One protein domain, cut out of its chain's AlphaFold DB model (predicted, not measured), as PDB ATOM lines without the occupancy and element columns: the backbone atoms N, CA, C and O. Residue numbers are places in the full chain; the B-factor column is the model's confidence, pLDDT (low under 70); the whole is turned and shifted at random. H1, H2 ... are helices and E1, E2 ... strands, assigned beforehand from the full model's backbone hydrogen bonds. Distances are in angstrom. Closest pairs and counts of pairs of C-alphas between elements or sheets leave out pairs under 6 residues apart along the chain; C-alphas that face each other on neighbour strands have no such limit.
ATOM      1  N   ALA A 163      11.784 -64.200 -28.692       88.56
ATOM      2  CA  ALA A 163      12.732 -65.293 -28.903       88.56
ATOM      3  C   ALA A 163      13.099 -65.473 -30.390       88.56
ATOM      4  O   ALA A 163      14.279 -65.563 -30.712       88.56
ATOM      5  N   LYS A 164      12.114 -65.448 -31.302       88.56
ATOM      6  CA  LYS A 164      12.331 -65.559 -32.759       88.56
ATOM      7  C   LYS A 164      13.034 -64.327 -33.352       88.56
ATOM      8  O   LYS A 164      13.853 -64.468 -34.252       88.56
ATOM      9  N   ASN A 165      12.783 -63.129 -32.821       88.44
ATOM     10  CA  ASN A 165      13.555 -61.935 -33.177       88.44
ATOM     11  C   ASN A 165      15.022 -62.088 -32.751       88.44
ATOM     12  O   ASN A 165      15.920 -61.770 -33.527       88.44
ATOM     13  N   ARG A 166      15.283 -62.637 -31.554       87.00
ATOM     14  CA  ARG A 166      16.641 -62.828 -31.023       87.00
ATOM     15  C   ARG A 166      17.516 -63.755 -31.876       87.00
ATOM     16  O   ARG A 166      18.715 -63.516 -31.947       87.00
ATOM     17  N   THR A 167      16.950 -64.751 -32.566       86.88
ATOM     18  CA  THR A 167      17.726 -65.644 -33.456       86.88
ATOM     19  C   THR A 167      18.186 -64.979 -34.758       86.88
ATOM     20  O   THR A 167      18.925 -65.597 -35.516       86.88
ATOM     21  N   SER A 168      17.736 -63.756 -35.055       86.00
ATOM     22  CA  SER A 168      18.118 -62.999 -36.258       86.00
ATOM     23  C   SER A 168      18.318 -61.502 -35.973       86.00
ATOM     24  O   SER A 168      18.109 -60.668 -36.849       86.00
ATOM     25  N   LEU A 169      18.689 -61.152 -34.736       85.88
ATOM     26  CA  LEU A 169      18.796 -59.770 -34.262       85.88
ATOM     27  C   LEU A 169      20.076 -59.097 -34.798       85.88
ATOM     28  O   LEU A 169      21.163 -59.526 -34.410       85.88
ATOM     29  N   PRO A 170      19.991 -58.039 -35.630       84.31
ATOM     30  CA  PRO A 170      21.183 -57.346 -36.120       84.31
ATOM     31  C   PRO A 170      21.931 -56.606 -35.002       84.31
ATOM     32  O   PRO A 170      21.333 -56.201 -34.001       84.31
ATOM     33  N   ASP A 171      23.225 -56.347 -35.198       83.75
ATOM     34  CA  ASP A 171      24.101 -55.713 -34.197       83.75
ATOM     35  C   ASP A 171      23.625 -54.328 -33.727       83.75
ATOM     36  O   ASP A 171      23.820 -53.942 -32.566       83.75
ATOM     37  N   CYS A 172      22.944 -53.585 -34.604       79.56
ATOM     38  CA  CYS A 172      22.327 -52.302 -34.278       79.56
ATOM     39  C   CYS A 172      21.129 -52.424 -33.317       79.56
ATOM     40  O   CYS A 172      20.868 -51.489 -32.559       79.56
ATOM     41  N   PHE A 173      20.466 -53.586 -33.272       83.75
ATOM     42  CA  PHE A 173      19.348 -53.884 -32.375       83.75
ATOM     43  C   PHE A 173      19.737 -54.647 -31.101       83.75
ATOM     44  O   PHE A 173      18.892 -54.809 -30.222       83.75
ATOM     45  N   GLN A 174      21.001 -55.046 -30.931       83.81
ATOM     46  CA  GLN A 174      21.495 -55.664 -29.687       83.81
ATOM     47  C   GLN A 174      21.206 -54.849 -28.401       83.81
ATOM     48  O   GLN A 174      20.912 -55.469 -27.381       83.81
ATOM     49  N   PRO A 175      21.200 -53.493 -28.396       83.81
ATOM     50  CA  PRO A 175      20.762 -52.707 -27.231       83.81
ATOM     51  C   PRO A 175      19.264 -52.830 -26.899       83.81
ATOM     52  O   PRO A 175      18.837 -52.390 -25.834       83.81
ATOM     53  N   PHE A 176      18.463 -53.412 -27.794       82.75
ATOM     54  CA  PHE A 176      17.007 -53.525 -27.695       82.75
ATOM     55  C   PHE A 176      16.547 -55.003 -27.764       82.75
ATOM     56  O   PHE A 176      15.707 -55.356 -28.596       82.75
ATOM     57  N   PRO A 177      17.037 -55.904 -26.885       81.38
ATOM     58  CA  PRO A 177      16.851 -57.363 -26.995       81.38
ATOM     59  C   PRO A 177      15.416 -57.858 -26.726       81.38
ATOM     60  O   PRO A 177      15.145 -59.059 -26.828       81.38
ATOM     61  N   ASN A 178      14.517 -56.939 -26.356       84.81
ATOM     62  CA  ASN A 178      13.081 -57.150 -26.162       84.81
ATOM     63  C   ASN A 178      12.235 -56.510 -27.279       84.81
ATOM     64  O   ASN A 178      11.006 -56.528 -27.200       84.81
ATOM     65  N   CYS A 179      12.866 -55.937 -28.311       82.25
ATOM     66  CA  CYS A 179      12.161 -55.284 -29.404       82.25
ATOM     67  C   CYS A 179      11.303 -56.284 -30.185       82.25
ATOM     68  O   CYS A 179      11.800 -57.254 -30.767       82.25
ATOM     69  N   ARG A 180       9.993 -56.029 -30.199       83.38
ATOM     70  CA  ARG A 180       8.996 -56.844 -30.892       83.38
ATOM     71  C   ARG A 180       8.734 -56.311 -32.294       83.38
ATOM     72  O   ARG A 180       8.820 -57.070 -33.257       83.38
ATOM     73  N   ILE A 181       8.465 -55.008 -32.379       80.50
ATOM     74  CA  ILE A 181       8.177 -54.265 -33.607       80.50
ATOM     75  C   ILE A 181       8.955 -52.947 -33.561       80.50
ATOM     76  O   ILE A 181       8.990 -52.262 -32.538       80.50
ATOM     77  N   VAL A 182       9.574 -52.608 -34.682       72.31
ATOM     78  CA  VAL A 182      10.300 -51.371 -34.938       72.31
ATOM     79  C   VAL A 182       9.543 -50.590 -35.995       72.31
ATOM     80  O   VAL A 182       9.216 -51.136 -37.050       72.31
ATOM     81  N   HIS A 183       9.379 -49.297 -35.726       66.25
ATOM     82  CA  HIS A 183       8.810 -48.287 -36.601       66.25
ATOM     83  C   HIS A 183       7.339 -48.559 -36.946       66.25
ATOM     84  O   HIS A 183       6.862 -49.689 -37.025       66.25
ATOM     85  N   LEU A 184       6.600 -47.473 -37.118       57.25
ATOM     86  CA  LEU A 184       5.186 -47.495 -37.448       57.25
ATOM     87  C   LEU A 184       4.985 -46.444 -38.543       57.25
ATOM     88  O   LEU A 184       4.490 -45.345 -38.310       57.25
ATOM     89  N   TYR A 185       5.517 -46.754 -39.731       57.41
ATOM     90  CA  TYR A 185       5.624 -45.778 -40.819       57.41
ATOM     91  C   TYR A 185       4.273 -45.427 -41.422       57.41
ATOM     92  O   TYR A 185       3.408 -46.295 -41.527       57.41
ATOM     93  N   SER A 186       4.158 -44.201 -41.937       50.47
ATOM     94  CA  SER A 186       3.011 -43.740 -42.704       50.47
ATOM     95  C   SER A 186       3.378 -42.669 -43.766       50.47
ATOM     96  O   SER A 186       4.390 -41.983 -43.630       50.47
ATOM     97  N   GLN A 187       2.529 -42.499 -44.806       52.41
ATOM     98  CA  GLN A 187       2.669 -41.607 -46.004       52.41
ATOM     99  C   GLN A 187       3.548 -42.198 -47.150       52.41
ATOM    100  O   GLN A 187       4.333 -43.099 -46.904       52.41
ATOM    101  N   TYR A 188       3.487 -41.864 -48.454       56.09
ATOM    102  CA  TYR A 188       3.046 -40.706 -49.270       56.09
ATOM    103  C   TYR A 188       2.915 -41.184 -50.765       56.09
ATOM    104  O   TYR A 188       3.436 -42.254 -51.063       56.09
ATOM    105  N   LYS A 189       2.336 -40.519 -51.794       37.62
ATOM    106  CA  LYS A 189       1.678 -39.198 -51.987       37.62
ATOM    107  C   LYS A 189       0.840 -39.202 -53.300       37.62
ATOM    108  O   LYS A 189       1.412 -39.377 -54.369       37.62
ATOM    109  N   GLY A 190      -0.468 -38.918 -53.257       46.25
ATOM    110  CA  GLY A 190      -1.342 -38.755 -54.442       46.25
ATOM    111  C   GLY A 190      -2.445 -37.706 -54.208       46.25
ATOM    112  O   GLY A 190      -2.524 -37.159 -53.111       46.25
ATOM    113  N   ARG A 191      -3.315 -37.420 -55.202       49.31
ATOM    114  CA  ARG A 191      -4.402 -36.404 -55.076       49.31
ATOM    115  C   ARG A 191      -5.382 -36.673 -53.920       49.31
ATOM    116  O   ARG A 191      -6.024 -35.746 -53.441       49.31
ATOM    117  N   THR A 192      -5.471 -37.917 -53.458       52.91
ATOM    118  CA  THR A 192      -6.101 -38.288 -52.186       52.91
ATOM    119  C   THR A 192      -5.006 -38.843 -51.282       52.91
ATOM    120  O   THR A 192      -4.347 -39.819 -51.643       52.91
ATOM    121  N   THR A 193      -4.776 -38.217 -50.129       68.06
ATOM    122  CA  THR A 193      -3.789 -38.698 -49.158       68.06
ATOM    123  C   THR A 193      -4.319 -39.949 -48.467       68.06
ATOM    124  O   THR A 193      -5.409 -39.940 -47.898       68.06
ATOM    125  N   LEU A 194      -3.538 -41.028 -48.515       79.56
ATOM    126  CA  LEU A 194      -3.824 -42.275 -47.814       79.56
ATOM    127  C   LEU A 194      -2.663 -42.649 -46.896       79.56
ATOM    128  O   LEU A 194      -1.518 -42.246 -47.118       79.56
ATOM    129  N   LYS A 195      -2.988 -43.397 -45.846       82.44
ATOM    130  CA  LYS A 195      -2.119 -43.671 -44.708       82.44
ATOM    131  C   LYS A 195      -2.293 -45.122 -44.270       82.44
ATOM    132  O   LYS A 195      -3.419 -45.573 -44.137       82.44
ATOM    133  N   ALA A 196      -1.211 -45.849 -44.042       86.75
ATOM    134  CA  ALA A 196      -1.242 -47.169 -43.420       86.75
ATOM    135  C   ALA A 196      -0.192 -47.207 -42.312       86.75
ATOM    136  O   ALA A 196       0.687 -46.349 -42.285       86.75
ATOM    137  N   LEU A 197      -0.314 -48.186 -41.426       87.06
ATOM    138  CA  LEU A 197       0.592 -48.480 -40.328       87.06
ATOM    139  C   LEU A 197       1.422 -49.704 -40.712       87.06
ATOM    140  O   LEU A 197       0.859 -50.786 -40.884       87.06
ATOM    141  N   ILE A 198       2.734 -49.534 -40.868       88.12
ATOM    142  CA  ILE A 198       3.666 -50.621 -41.205       88.12
ATOM    143  C   ILE A 198       4.531 -50.941 -39.990       88.12
ATOM    144  O   ILE A 198       5.278 -50.071 -39.555       88.12
ATOM    145  N   GLY A 199       4.450 -52.171 -39.480       88.88
ATOM    146  CA  GLY A 199       5.311 -52.681 -38.410       88.88
ATOM    147  C   GLY A 199       6.391 -53.607 -38.963       88.88
ATOM    148  O   GLY A 199       6.096 -54.501 -39.760       88.88
ATOM    149  N   VAL A 200       7.642 -53.401 -38.548       89.25
ATOM    150  CA  VAL A 200       8.810 -54.134 -39.063       89.25
ATOM    151  C   VAL A 200       9.515 -54.864 -37.917       89.25
ATOM    152  O   VAL A 200       9.640 -54.335 -36.817       89.25
ATOM    153  N   ALA A 201       9.961 -56.100 -38.123       89.25
ATOM    154  CA  ALA A 201      10.799 -56.795 -37.148       89.25
ATOM    155  C   ALA A 201      12.219 -56.191 -37.110       89.25
ATOM    156  O   ALA A 201      12.665 -55.618 -38.103       89.25
ATOM    157  N   PRO A 202      12.987 -56.373 -36.018       85.94
ATOM    158  CA  PRO A 202      14.377 -55.910 -35.932       85.94
ATOM    159  C   PRO A 202      15.290 -56.386 -37.073       85.94
ATOM    160  O   PRO A 202      16.239 -55.700 -37.427       85.94
ATOM    161  N   ASN A 203      14.998 -57.536 -37.687       85.62
ATOM    162  CA  ASN A 203      15.742 -58.052 -38.840       85.62
ATOM    163  C   ASN A 203      15.376 -57.378 -40.183       85.62
ATOM    164  O   ASN A 203      16.002 -57.666 -41.200       85.62
ATOM    165  N   GLY A 204      14.416 -56.448 -40.202       86.50
ATOM    166  CA  GLY A 204      14.016 -55.678 -41.384       86.50
ATOM    167  C   GLY A 204      12.855 -56.272 -42.190       86.50
ATOM    168  O   GLY A 204      12.400 -55.632 -43.140       86.50
ATOM    169  N   VAL A 205      12.344 -57.451 -41.821       89.19
ATOM    170  CA  VAL A 205      11.136 -58.041 -42.425       89.19
ATOM    171  C   VAL A 205       9.905 -57.257 -41.973       89.19
ATOM    172  O   VAL A 205       9.728 -57.021 -40.777       89.19
ATOM    173  N   ILE A 206       9.025 -56.869 -42.897       91.81
ATOM    174  CA  ILE A 206       7.741 -56.249 -42.547       91.81
ATOM    175  C   ILE A 206       6.838 -57.341 -41.971       91.81
ATOM    176  O   ILE A 206       6.550 -58.315 -42.658       91.81
ATOM    177  N   THR A 207       6.390 -57.198 -40.725       91.38
ATOM    178  CA  THR A 207       5.612 -58.221 -39.998       91.38
ATOM    179  C   THR A 207       4.163 -57.827 -39.753       91.38
ATOM    180  O   THR A 207       3.354 -58.672 -39.386       91.38
ATOM    181  N   PHE A 208       3.819 -56.560 -39.979       91.50
ATOM    182  CA  PHE A 208       2.464 -56.050 -39.834       91.50
ATOM    183  C   PHE A 208       2.190 -54.940 -40.856       91.50
ATOM    184  O   PHE A 208       3.044 -54.091 -41.116       91.50
ATOM    185  N   VAL A 209       0.974 -54.913 -41.404       91.50
ATOM    186  CA  VAL A 209       0.473 -53.809 -42.234       91.50
ATOM    187  C   VAL A 209      -1.034 -53.644 -42.053       91.50
ATOM    188  O   VAL A 209      -1.789 -54.616 -42.172       91.50
ATOM    189  N   SER A 210      -1.470 -52.407 -41.797       90.88
ATOM    190  CA  SER A 210      -2.891 -52.071 -41.693       90.88
ATOM    191  C   SER A 210      -3.598 -51.944 -43.044       90.88
ATOM    192  O   SER A 210      -2.975 -51.881 -44.105       90.88
ATOM    193  N   ASN A 211      -4.927 -51.819 -43.011       91.25
ATOM    194  CA  ASN A 211      -5.652 -51.210 -44.128       91.25
ATOM    195  C   ASN A 211      -5.251 -49.732 -44.309       91.25
ATOM    196  O   ASN A 211      -4.635 -49.120 -43.433       91.25
ATOM    197  N   LEU A 212      -5.607 -49.162 -45.461       88.31
ATOM    198  CA  LEU A 212      -5.411 -47.755 -45.787       88.31
ATOM    199  C   LEU A 212      -6.538 -46.883 -45.217       88.31
ATOM    200  O   LEU A 212      -7.719 -47.100 -45.483       88.31
ATOM    201  N   TYR A 213      -6.131 -45.845 -44.498       87.38
ATOM    202  CA  TYR A 213      -6.936 -44.778 -43.916       87.38
ATOM    203  C   TYR A 213      -6.775 -43.489 -44.726       87.38
ATOM    204  O   TYR A 213      -5.802 -43.322 -45.464       87.38
ATOM    205  N   GLY A 214      -7.694 -42.538 -44.554       84.38
ATOM    206  CA  GLY A 214      -7.505 -41.174 -45.056       84.38
ATOM    207  C   GLY A 214      -6.318 -40.479 -44.376       84.38
ATOM    208  O   GLY A 214      -6.047 -40.709 -43.201       84.38
ATOM    209  N   GLY A 215      -5.619 -39.598 -45.093       78.88
ATOM    210  CA  GLY A 215      -4.386 -38.957 -44.613       78.88
ATOM    211  C   GLY A 215      -4.520 -38.097 -43.351       78.88
ATOM    212  O   GLY A 215      -3.508 -37.821 -42.713       78.88
ATOM    213  N   GLY A 216      -5.742 -37.701 -42.978       80.56
ATOM    214  CA  GLY A 216      -6.038 -37.014 -41.714       80.56
ATOM    215  C   GLY A 216      -6.128 -37.934 -40.487       80.56
ATOM    216  O   GLY A 216      -6.237 -37.431 -39.374       80.56
ATOM    217  N   ALA A 217      -6.084 -39.260 -40.654       85.44
ATOM    218  CA  ALA A 217      -6.087 -40.193 -39.531       85.44
ATOM    219  C   ALA A 217      -4.792 -40.060 -38.711       85.44
ATOM    220  O   ALA A 217      -3.679 -40.167 -39.244       85.44
ATOM    221  N   SER A 218      -4.922 -39.832 -37.403       84.69
ATOM    222  CA  SER A 218      -3.768 -39.798 -36.504       84.69
ATOM    223  C   SER A 218      -3.154 -41.191 -36.382       84.69
ATOM    224  O   SER A 218      -3.845 -42.205 -36.476       84.69
ATOM    225  N   ASP A 219      -1.842 -41.251 -36.181       82.25
ATOM    226  CA  ASP A 219      -1.135 -42.522 -36.042       82.25
ATOM    227  C   ASP A 219      -1.679 -43.351 -34.871       82.25
ATOM    228  O   ASP A 219      -1.992 -44.527 -35.037       82.25
ATOM    229  N   LYS A 220      -1.935 -42.690 -33.735       85.38
ATOM    230  CA  LYS A 220      -2.606 -43.264 -32.563       85.38
ATOM    231  C   LYS A 220      -3.970 -43.883 -32.893       85.38
ATOM    232  O   LYS A 220      -4.257 -44.976 -32.414       85.38
ATOM    233  N   ALA A 221      -4.799 -43.222 -33.710       86.50
ATOM    234  CA  ALA A 221      -6.101 -43.765 -34.100       86.50
ATOM    235  C   ALA A 221      -5.955 -45.042 -34.940       86.50
ATOM    236  O   ALA A 221      -6.650 -46.018 -34.682       86.50
ATOM    237  N   ILE A 222      -5.008 -45.073 -35.886       87.38
ATOM    238  CA  ILE A 222      -4.743 -46.270 -36.699       87.38
ATOM    239  C   ILE A 222      -4.192 -47.417 -35.838       87.38
ATOM    240  O   ILE A 222      -4.597 -48.567 -36.006       87.38
ATOM    241  N   THR A 223      -3.283 -47.116 -34.906       86.94
ATOM    242  CA  THR A 223      -2.726 -48.093 -33.961       86.94
ATOM    243  C   THR A 223      -3.797 -48.710 -33.061       86.94
ATOM    244  O   THR A 223      -3.752 -49.915 -32.829       86.94
ATOM    245  N   ALA A 224      -4.758 -47.912 -32.587       85.62
ATOM    246  CA  ALA A 224      -5.872 -48.401 -31.777       85.62
ATOM    247  C   ALA A 224      -6.871 -49.251 -32.586       85.62
ATOM    248  O   ALA A 224      -7.347 -50.266 -32.086       85.62
ATOM    249  N   ASP A 225      -7.166 -48.856 -33.828       82.50
ATOM    250  CA  ASP A 225      -8.192 -49.486 -34.668       82.50
ATOM    251  C   ASP A 225      -7.734 -50.822 -35.286       82.50
ATOM    252  O   ASP A 225      -8.438 -51.824 -35.198       82.50
ATOM    253  N   TYR A 226      -6.529 -50.889 -35.869       75.00
ATOM    254  CA  TYR A 226      -6.119 -52.053 -36.675       75.00
ATOM    255  C   TYR A 226      -5.461 -53.209 -35.893       75.00
ATOM    256  O   TYR A 226      -4.677 -53.977 -36.445       75.00
ATOM    257  N   GLY A 227      -5.738 -53.340 -34.595       78.44
ATOM    258  CA  GLY A 227      -5.447 -54.560 -33.829       78.44
ATOM    259  C   GLY A 227      -3.977 -54.894 -33.527       78.44
ATOM    260  O   GLY A 227      -3.744 -55.848 -32.791       78.44
ATOM    261  N   VAL A 228      -2.980 -54.119 -33.986       82.81
ATOM    262  CA  VAL A 228      -1.540 -54.407 -33.737       82.81
ATOM    263  C   VAL A 228      -1.217 -54.617 -32.251       82.81
ATOM    264  O   VAL A 228      -0.382 -55.445 -31.894       82.81
ATOM    265  N   LEU A 229      -1.932 -53.892 -31.388       86.88
ATOM    266  CA  LEU A 229      -1.811 -53.922 -29.933       86.88
ATOM    267  C   LEU A 229      -2.125 -55.305 -29.340       86.88
ATOM    268  O   LEU A 229      -1.528 -55.678 -28.338       86.88
ATOM    269  N   GLN A 230      -2.998 -56.088 -29.980       88.38
ATOM    270  CA  GLN A 230      -3.420 -57.419 -29.521       88.38
ATOM    271  C   GLN A 230      -2.298 -58.469 -29.629       88.38
ATOM    272  O   GLN A 230      -2.371 -59.523 -29.003       88.38
ATOM    273  N   HIS A 231      -1.245 -58.188 -30.404       86.50
ATOM    274  CA  HIS A 231      -0.080 -59.066 -30.557       86.50
ATOM    275  C   HIS A 231       1.086 -58.722 -29.611       86.50
ATOM    276  O   HIS A 231       2.089 -59.448 -29.588       86.50
ATOM    277  N   LEU A 232       0.986 -57.615 -28.866       89.12
ATOM    278  CA  LEU A 232       2.017 -57.140 -27.945       89.12
ATOM    279  C   LEU A 232       1.772 -57.711 -26.546       89.12
ATOM    280  O   LEU A 232       0.662 -57.650 -26.023       89.12
ATOM    281  N   LEU A 233       2.818 -58.267 -25.939       92.06
ATOM    282  CA  LEU A 233       2.760 -58.904 -24.622       92.06
ATOM    283  C   LEU A 233       3.578 -58.120 -23.594       92.06
ATOM    284  O   LEU A 233       4.553 -57.460 -23.948       92.06
ATOM    285  N   SER A 234       3.248 -58.252 -22.306       92.56
ATOM    286  CA  SER A 234       4.017 -57.619 -21.225       92.56
ATOM    287  C   SER A 234       5.521 -57.945 -21.317       92.56
ATOM    288  O   SER A 234       5.941 -59.093 -21.520       92.56
ATOM    289  N   GLY A 235       6.350 -56.903 -21.235       91.44
ATOM    290  CA  GLY A 235       7.795 -56.943 -21.463       91.44
ATOM    291  C   GLY A 235       8.239 -56.887 -22.934       91.44
ATOM    292  O   GLY A 235       9.445 -56.953 -23.187       91.44
ATOM    293  N   ASP A 236       7.324 -56.782 -23.903       92.06
ATOM    294  CA  ASP A 236       7.664 -56.400 -25.279       92.06
ATOM    295  C   ASP A 236       8.061 -54.907 -25.336       92.06
ATOM    296  O   ASP A 236       7.618 -54.069 -24.540       92.06
ATOM    297  N   MET A 237       8.908 -54.560 -26.306       89.81
ATOM    298  CA  MET A 237       9.262 -53.177 -26.631       89.81
ATOM    299  C   MET A 237       8.841 -52.845 -28.064       89.81
ATOM    300  O   MET A 237       9.155 -53.589 -28.996       89.81
ATOM    301  N   VAL A 238       8.169 -51.708 -28.232       88.75
ATOM    302  CA  VAL A 238       7.929 -51.062 -29.525       88.75
ATOM    303  C   VAL A 238       8.932 -49.926 -29.676       88.75
ATOM    304  O   VAL A 238       9.024 -49.066 -28.802       88.75
ATOM    305  N   ILE A 239       9.680 -49.902 -30.778       85.75
ATOM    306  CA  ILE A 239      10.505 -48.745 -31.152       85.75
ATOM    307  C   ILE A 239       9.710 -47.913 -32.158       85.75
ATOM    308  O   ILE A 239       9.175 -48.477 -33.110       85.75
ATOM    309  N   ALA A 240       9.624 -46.595 -31.986       82.50
ATOM    310  CA  ALA A 240       8.866 -45.725 -32.886       82.50
ATOM    311  C   ALA A 240       9.571 -44.391 -33.183       82.50
ATOM    312  O   ALA A 240      10.490 -43.970 -32.477       82.50
ATOM    313  N   ASP A 241       9.126 -43.731 -34.251       74.69
ATOM    314  CA  ASP A 241       9.695 -42.469 -34.724       74.69
ATOM    315  C   ASP A 241       9.302 -41.265 -33.854       74.69
ATOM    316  O   ASP A 241       8.329 -41.281 -33.094       74.69
ATOM    317  N   LYS A 242      10.051 -40.164 -33.995       73.06
ATOM    318  CA  LYS A 242       9.737 -38.902 -33.314       73.06
ATOM    319  C   LYS A 242       8.332 -38.425 -33.702       73.06
ATOM    320  O   LYS A 242       8.049 -38.208 -34.875       73.06
ATOM    321  N   GLY A 243       7.493 -38.183 -32.695       74.75
ATOM    322  CA  GLY A 243       6.098 -37.767 -32.875       74.75
ATOM    323  C   GLY A 243       5.101 -38.928 -32.923       74.75
ATOM    324  O   GLY A 243       3.899 -38.683 -32.919       74.75
ATOM    325  N   PHE A 244       5.567 -40.180 -32.895       79.38
ATOM    326  CA  PHE A 244       4.710 -41.360 -32.833       79.38
ATOM    327  C   PHE A 244       4.279 -41.653 -31.381       79.38
ATOM    328  O   PHE A 244       4.774 -42.559 -30.709       79.38
ATOM    329  N   THR A 245       3.390 -40.814 -30.852       82.75
ATOM    330  CA  THR A 245       3.011 -40.793 -29.433       82.75
ATOM    331  C   THR A 245       1.838 -41.741 -29.145       82.75
ATOM    332  O   THR A 245       0.678 -41.334 -29.227       82.75
ATOM    333  N   ILE A 246       2.132 -43.010 -28.835       86.25
ATOM    334  CA  ILE A 246       1.119 -44.066 -28.576       86.25
ATOM    335  C   ILE A 246       1.183 -44.695 -27.178       86.25
ATOM    336  O   ILE A 246       0.555 -45.720 -26.929       86.25
ATOM    337  N   TRP A 247       1.951 -44.109 -26.260       85.88
ATOM    338  CA  TRP A 247       2.158 -44.632 -24.901       85.88
ATOM    339  C   TRP A 247       0.860 -44.872 -24.113       85.88
ATOM    340  O   TRP A 247       0.841 -45.724 -23.237       85.88
ATOM    341  N   ASP A 248      -0.214 -44.151 -24.433       88.00
ATOM    342  CA  ASP A 248      -1.518 -44.224 -23.771       88.00
ATOM    343  C   ASP A 248      -2.513 -45.199 -24.429       88.00
ATOM    344  O   ASP A 248      -3.634 -45.342 -23.946       88.00
ATOM    345  N   VAL A 249      -2.119 -45.876 -25.515       89.50
ATOM    346  CA  VAL A 249      -2.877 -46.989 -26.127       89.50
ATOM    347  C   VAL A 249      -2.108 -48.311 -26.115       89.50
ATOM    348  O   VAL A 249      -2.625 -49.318 -26.591       89.50
ATOM    349  N   LEU A 250      -0.882 -48.342 -25.588       90.00
ATOM    350  CA  LEU A 250      -0.132 -49.588 -25.438       90.00
ATOM    351  C   LEU A 250      -0.716 -50.467 -24.313       90.00
ATOM    352  O   LEU A 250      -1.150 -49.929 -23.294       90.00
ATOM    353  N   PRO A 251      -0.699 -51.808 -24.459       92.00
ATOM    354  CA  PRO A 251      -1.073 -52.714 -23.378       92.00
ATOM    355  C   PRO A 251      -0.162 -52.572 -22.154       92.00
ATOM    356  O   PRO A 251       1.008 -52.193 -22.264       92.00
ATOM    357  N   GLU A 252      -0.680 -52.943 -20.986       92.88
ATOM    358  CA  GLU A 252       0.073 -52.899 -19.734       92.88
ATOM    359  C   GLU A 252       1.369 -53.728 -19.812       92.88
ATOM    360  O   GLU A 252       1.406 -54.852 -20.321       92.88
ATOM    361  N   GLY A 253       2.466 -53.146 -19.321       90.50
ATOM    362  CA  GLY A 253       3.798 -53.752 -19.365       90.50
ATOM    363  C   GLY A 253       4.495 -53.710 -20.731       90.50
ATOM    364  O   GLY A 253       5.632 -54.173 -20.826       90.50
ATOM    365  N   VAL A 254       3.878 -53.156 -21.782       92.50
ATOM    366  CA  VAL A 254       4.551 -52.899 -23.067       92.50
ATOM    367  C   VAL A 254       5.264 -51.548 -23.013       92.50
ATOM    368  O   VAL A 254       4.692 -50.537 -22.614       92.50
ATOM    369  N   SER A 255       6.528 -51.516 -23.435       90.56
ATOM    370  CA  SER A 255       7.348 -50.297 -23.419       90.56
ATOM    371  C   SER A 255       7.422 -49.629 -24.794       90.56
ATOM    372  O   SER A 255       7.596 -50.305 -25.810       90.56
ATOM    373  N   LEU A 256       7.340 -48.295 -24.831       88.25
ATOM    374  CA  LEU A 256       7.624 -47.497 -26.026       88.25
ATOM    375  C   LEU A 256       9.022 -46.887 -25.922       88.25
ATOM    376  O   LEU A 256       9.311 -46.140 -24.989       88.25
ATOM    377  N   ASN A 257       9.871 -47.148 -26.909       85.69
ATOM    378  CA  ASN A 257      11.138 -46.455 -27.077       85.69
ATOM    379  C   ASN A 257      11.040 -45.503 -28.275       85.69
ATOM    380  O   ASN A 257      10.870 -45.939 -29.411       85.69
ATOM    381  N   ILE A 258      11.155 -44.200 -28.018       80.88
ATOM    382  CA  ILE A 258      11.380 -43.188 -29.056       80.88
ATOM    383  C   ILE A 258      12.838 -42.751 -28.896       80.88
ATOM    384  O   ILE A 258      13.145 -42.043 -27.932       80.88
ATOM    385  N   PRO A 259      13.762 -43.201 -29.764       69.50
ATOM    386  CA  PRO A 259      15.183 -42.995 -29.530       69.50
ATOM    387  C   PRO A 259      15.588 -41.507 -29.473       69.50
ATOM    388  O   PRO A 259      15.243 -40.741 -30.379       69.50
ATOM    389  N   PRO A 260      16.345 -41.067 -28.449       60.38
ATOM    390  CA  PRO A 260      16.823 -39.691 -28.364       60.38
ATOM    391  C   PRO A 260      17.927 -39.422 -29.395       60.38
ATOM    392  O   PRO A 260      18.816 -40.244 -29.612       60.38
ATOM    393  N   PHE A 261      17.920 -38.222 -29.982       50.34
ATOM    394  CA  PHE A 261      18.841 -37.830 -31.061       50.34
ATOM    395  C   PHE A 261      20.330 -37.784 -30.662       50.34
ATOM    396  O   PHE A 261      21.181 -37.789 -31.546       50.34
ATOM    397  N   LEU A 262      20.654 -37.676 -29.366       46.59
ATOM    398  CA  LEU A 262      21.932 -37.091 -28.926       46.59
ATOM    399  C   LEU A 262      22.820 -37.966 -28.029       46.59
ATOM    400  O   LEU A 262      23.989 -37.634 -27.873       46.59
ATOM    401  N   THR A 263      22.325 -39.057 -27.434       45.84
ATOM    402  CA  THR A 263      23.046 -39.728 -26.324       45.84
ATOM    403  C   THR A 263      23.580 -41.133 -26.616       45.84
ATOM    404  O   THR A 263      24.395 -41.621 -25.846       45.84
ATOM    405  N   ASN A 264      23.181 -41.779 -27.719       49.81
ATOM    406  CA  ASN A 264      23.718 -43.080 -28.172       49.81
ATOM    407  C   ASN A 264      23.629 -43.215 -29.712       49.81
ATOM    408  O   ASN A 264      23.129 -44.199 -30.263       49.81
ATOM    409  N   GLY A 265      24.064 -42.166 -30.422       53.41
ATOM    410  CA  GLY A 265      23.642 -41.870 -31.798       53.41
ATOM    411  C   GLY A 265      23.864 -42.962 -32.854       53.41
ATOM    412  O   GLY A 265      22.998 -43.148 -33.705       53.41
ATOM    413  N   GLN A 266      24.969 -43.716 -32.817       59.97
ATOM    414  CA  GLN A 266      25.309 -44.652 -33.904       59.97
ATOM    415  C   GLN A 266      24.365 -45.862 -33.996       59.97
ATOM    416  O   GLN A 266      23.806 -46.115 -35.063       59.97
ATOM    417  N   LYS A 267      24.142 -46.599 -32.896       62.66
ATOM    418  CA  LYS A 267      23.290 -47.807 -32.922       62.66
ATOM    419  C   LYS A 267      21.816 -47.466 -33.149       62.66
ATOM    420  O   LYS A 267      21.147 -48.150 -33.914       62.66
ATOM    421  N   ILE A 268      21.350 -46.363 -32.559       64.88
ATOM    422  CA  ILE A 268      20.007 -45.809 -32.778       64.88
ATOM    423  C   ILE A 268      19.797 -45.407 -34.243       64.88
ATOM    424  O   ILE A 268      18.787 -45.773 -34.841       64.88
ATOM    425  N   SER A 269      20.756 -44.684 -34.834       69.00
ATOM    426  CA  SER A 269      20.692 -44.293 -36.244       69.00
ATOM    427  C   SER A 269      20.677 -45.523 -37.155       69.00
ATOM    428  O   SER A 269      19.828 -45.618 -38.034       69.00
ATOM    429  N   CYS A 270      21.532 -46.517 -36.892       73.56
ATOM    430  CA  CYS A 270      21.567 -47.746 -37.682       73.56
ATOM    431  C   CYS A 270      20.258 -48.556 -37.579       73.56
ATOM    432  O   CYS A 270      19.706 -48.949 -38.603       73.56
ATOM    433  N   ALA A 271      19.689 -48.712 -36.378       73.00
ATOM    434  CA  ALA A 271      18.385 -49.352 -36.180       73.00
ATOM    435  C   ALA A 271      17.261 -48.661 -36.981       73.00
ATOM    436  O   ALA A 271      16.431 -49.324 -37.607       73.00
ATOM    437  N   ARG A 272      17.262 -47.323 -37.019       75.88
ATOM    438  CA  ARG A 272      16.327 -46.537 -37.835       75.88
ATOM    439  C   ARG A 272      16.571 -46.726 -39.337       75.88
ATOM    440  O   ARG A 272      15.624 -47.013 -40.065       75.88
ATOM    441  N   ILE A 273      17.821 -46.622 -39.792       79.19
ATOM    442  CA  ILE A 273      18.220 -46.825 -41.196       79.19
ATOM    443  C   ILE A 273      17.801 -48.216 -41.686       79.19
ATOM    444  O   ILE A 273      17.304 -48.342 -42.804       79.19
ATOM    445  N   HIS A 274      17.946 -49.253 -40.853       79.19
ATOM    446  CA  HIS A 274      17.556 -50.625 -41.192       79.19
ATOM    447  C   HIS A 274      16.083 -50.725 -41.595       79.19
ATOM    448  O   HIS A 274      15.747 -51.386 -42.573       79.19
ATOM    449  N   VAL A 275      15.205 -50.010 -40.889       78.06
ATOM    450  CA  VAL A 275      13.767 -50.024 -41.175       78.06
ATOM    451  C   VAL A 275      13.369 -49.021 -42.256       78.06
ATOM    452  O   VAL A 275      12.522 -49.332 -43.095       78.06
ATOM    453  N   GLU A 276      14.022 -47.861 -42.329       81.44
ATOM    454  CA  GLU A 276      13.857 -46.948 -43.465       81.44
ATOM    455  C   GLU A 276      14.214 -47.647 -44.793       81.44
ATOM    456  O   GLU A 276      13.505 -47.448 -45.780       81.44
ATOM    457  N   ARG A 277      15.206 -48.554 -44.808       85.38
ATOM    458  CA  ARG A 277      15.510 -49.440 -45.951       85.38
ATOM    459  C   ARG A 277      14.340 -50.387 -46.290       85.38
ATOM    460  O   ARG A 277      14.012 -50.509 -47.472       85.38
ATOM    461  N   SER A 278      13.666 -51.009 -45.310       86.62
ATOM    462  CA  SER A 278      12.462 -51.844 -45.541       86.62
ATOM    463  C   SER A 278      11.347 -51.043 -46.214       86.62
ATOM    464  O   SER A 278      10.776 -51.451 -47.227       86.62
ATOM    465  N   ILE A 279      11.068 -49.861 -45.667       84.56
ATOM    466  CA  ILE A 279      10.045 -48.943 -46.167       84.56
ATOM    467  C   ILE A 279      10.416 -48.404 -47.554       84.56
ATOM    468  O   ILE A 279       9.547 -48.251 -48.415       84.56
ATOM    469  N   GLN A 280      11.696 -48.126 -47.810       87.12
ATOM    470  CA  GLN A 280      12.153 -47.647 -49.110       87.12
ATOM    471  C   GLN A 280      11.999 -48.710 -50.198       87.12
ATOM    472  O   GLN A 280      11.580 -48.366 -51.299       87.12
ATOM    473  N   ARG A 281      12.231 -49.993 -49.889       90.19
ATOM    474  CA  ARG A 281      11.942 -51.106 -50.810       90.19
ATOM    475  C   ARG A 281      10.457 -51.216 -51.150       90.19
ATOM    476  O   ARG A 281      10.126 -51.338 -52.326       90.19
ATOM    477  N   LEU A 282       9.566 -51.063 -50.167       91.00
ATOM    478  CA  LEU A 282       8.120 -51.006 -50.412       91.00
ATOM    479  C   LEU A 282       7.742 -49.833 -51.340       91.00
ATOM    480  O   LEU A 282       6.926 -49.993 -52.246       91.00
ATOM    481  N   LYS A 283       8.385 -48.668 -51.183       87.69
ATOM    482  CA  LYS A 283       8.213 -47.502 -52.074       87.69
ATOM    483  C   LYS A 283       8.733 -47.721 -53.504       87.69
ATOM    484  O   LYS A 283       8.396 -46.940 -54.389       87.69
ATOM    485  N   LEU A 284       9.502 -48.780 -53.777       91.19
ATOM    486  CA  LEU A 284       9.908 -49.128 -55.146       91.19
ATOM    487  C   LEU A 284       8.771 -49.745 -55.982       91.19
ATOM    488  O   LEU A 284       8.981 -49.974 -57.177       91.19
ATOM    489  N   PHE A 285       7.603 -50.018 -55.386       93.56
ATOM    490  CA  PHE A 285       6.371 -50.391 -56.085       93.56
ATOM    491  C   PHE A 285       5.585 -49.134 -56.477       93.56
ATOM    492  O   PHE A 285       4.795 -48.596 -55.698       93.56
TER     493      PHE A 285
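What this domain is: This is residues 163 to 285 of the 318 residues of an uncharacterized protein of Neolamprologus brichardi (UniProt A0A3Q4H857). A small, twisted sheet of five short strands has one long helix, H4, packed slantwise over one of its faces, while a thin loop, residues 186 to 197, reaches far out from the body to Arg 191. Short helices H1 and H3 only graze the sheet, and much of the rest is loop. The printed part has 123 residues, with four named helices and five named strands in the order H1 E1 E2 E3 H2 H3 E4 E5 H4; the mixed sheet runs E3 E2 E1 E4 E5. The class is mixed, helices and strands, with under half of the residues, 53, in named elements. The whole is compact, with a radius of gyration of the C-alphas of 14.1 A and spans of 41 by 33 by 29 A.

Where its parts are: The sheet holds E1, residues 179 to 185, 16.2 A long from C-alpha 179 at (12.161, -55.284, -29.404); E2, residues 198 to 200; E3, residues 206 to 209; E4, residues 237 to 239; and E5, residues 255 to 257. H4, residues 265 to 282, is 25.9 A long and ends with C-alpha 282 at (8.120, -51.006, -50.412). H1 is residues 163 to 166, H2 residues 219 to 225, 10.0 A long, and H3 residues 228 to 231.

How they stand to each other: E1, E2 and E3 form a meander, each strand the antiparallel neighbour of the one before, and both steps are hairpins. N 182 and O 200 are 2.7 A apart between E1 and E2, and N 199 and O 208 are 2.9 A apart between E2 and E3. E1 and E4 are parallel, with N 183 and O 239 2.7 A apart; E4 and E5 are parallel, with N 257 and O 238 2.8 A apart. E3, H2 H3 and E4 form a split strand-helix-strand unit, two strands of one sheet that are not neighbours, joined through helices, with E2 and E1 between them in the sheet, and its crossover is right-handed. H4 is on one face of the sheet, making two layers, at a height over the sheet of 9.8 A; the closest C-alphas of H4 and E2 are those of Val 275 and Val 200, 6.8 A. On the local plane H4 stands at 55 degrees to E2, slantwise to the strands. H2 and H3 are close but not clearly touching, the closest C-alphas being those of Thr 223 and Leu 229, 7.1 A. H2 is only just not on the sheet, with 4 pairs of C-alphas within 10 A. Every O i to N i+4 pair of H2 is within hydrogen-bond range, and 13 of 14 in H4; H1 and H3 are too short for such a pair.

The domain as a whole: The C-alphas farthest apart are those of Ala 163 and Arg 191, 42.6 A. The printed part has no cut. The links H1 to E1, E1 to E2 and E4 to E5 are long. The mean pLDDT of the printed part is 80.1; residues 183 to 193 and 259 to 269 are under 70.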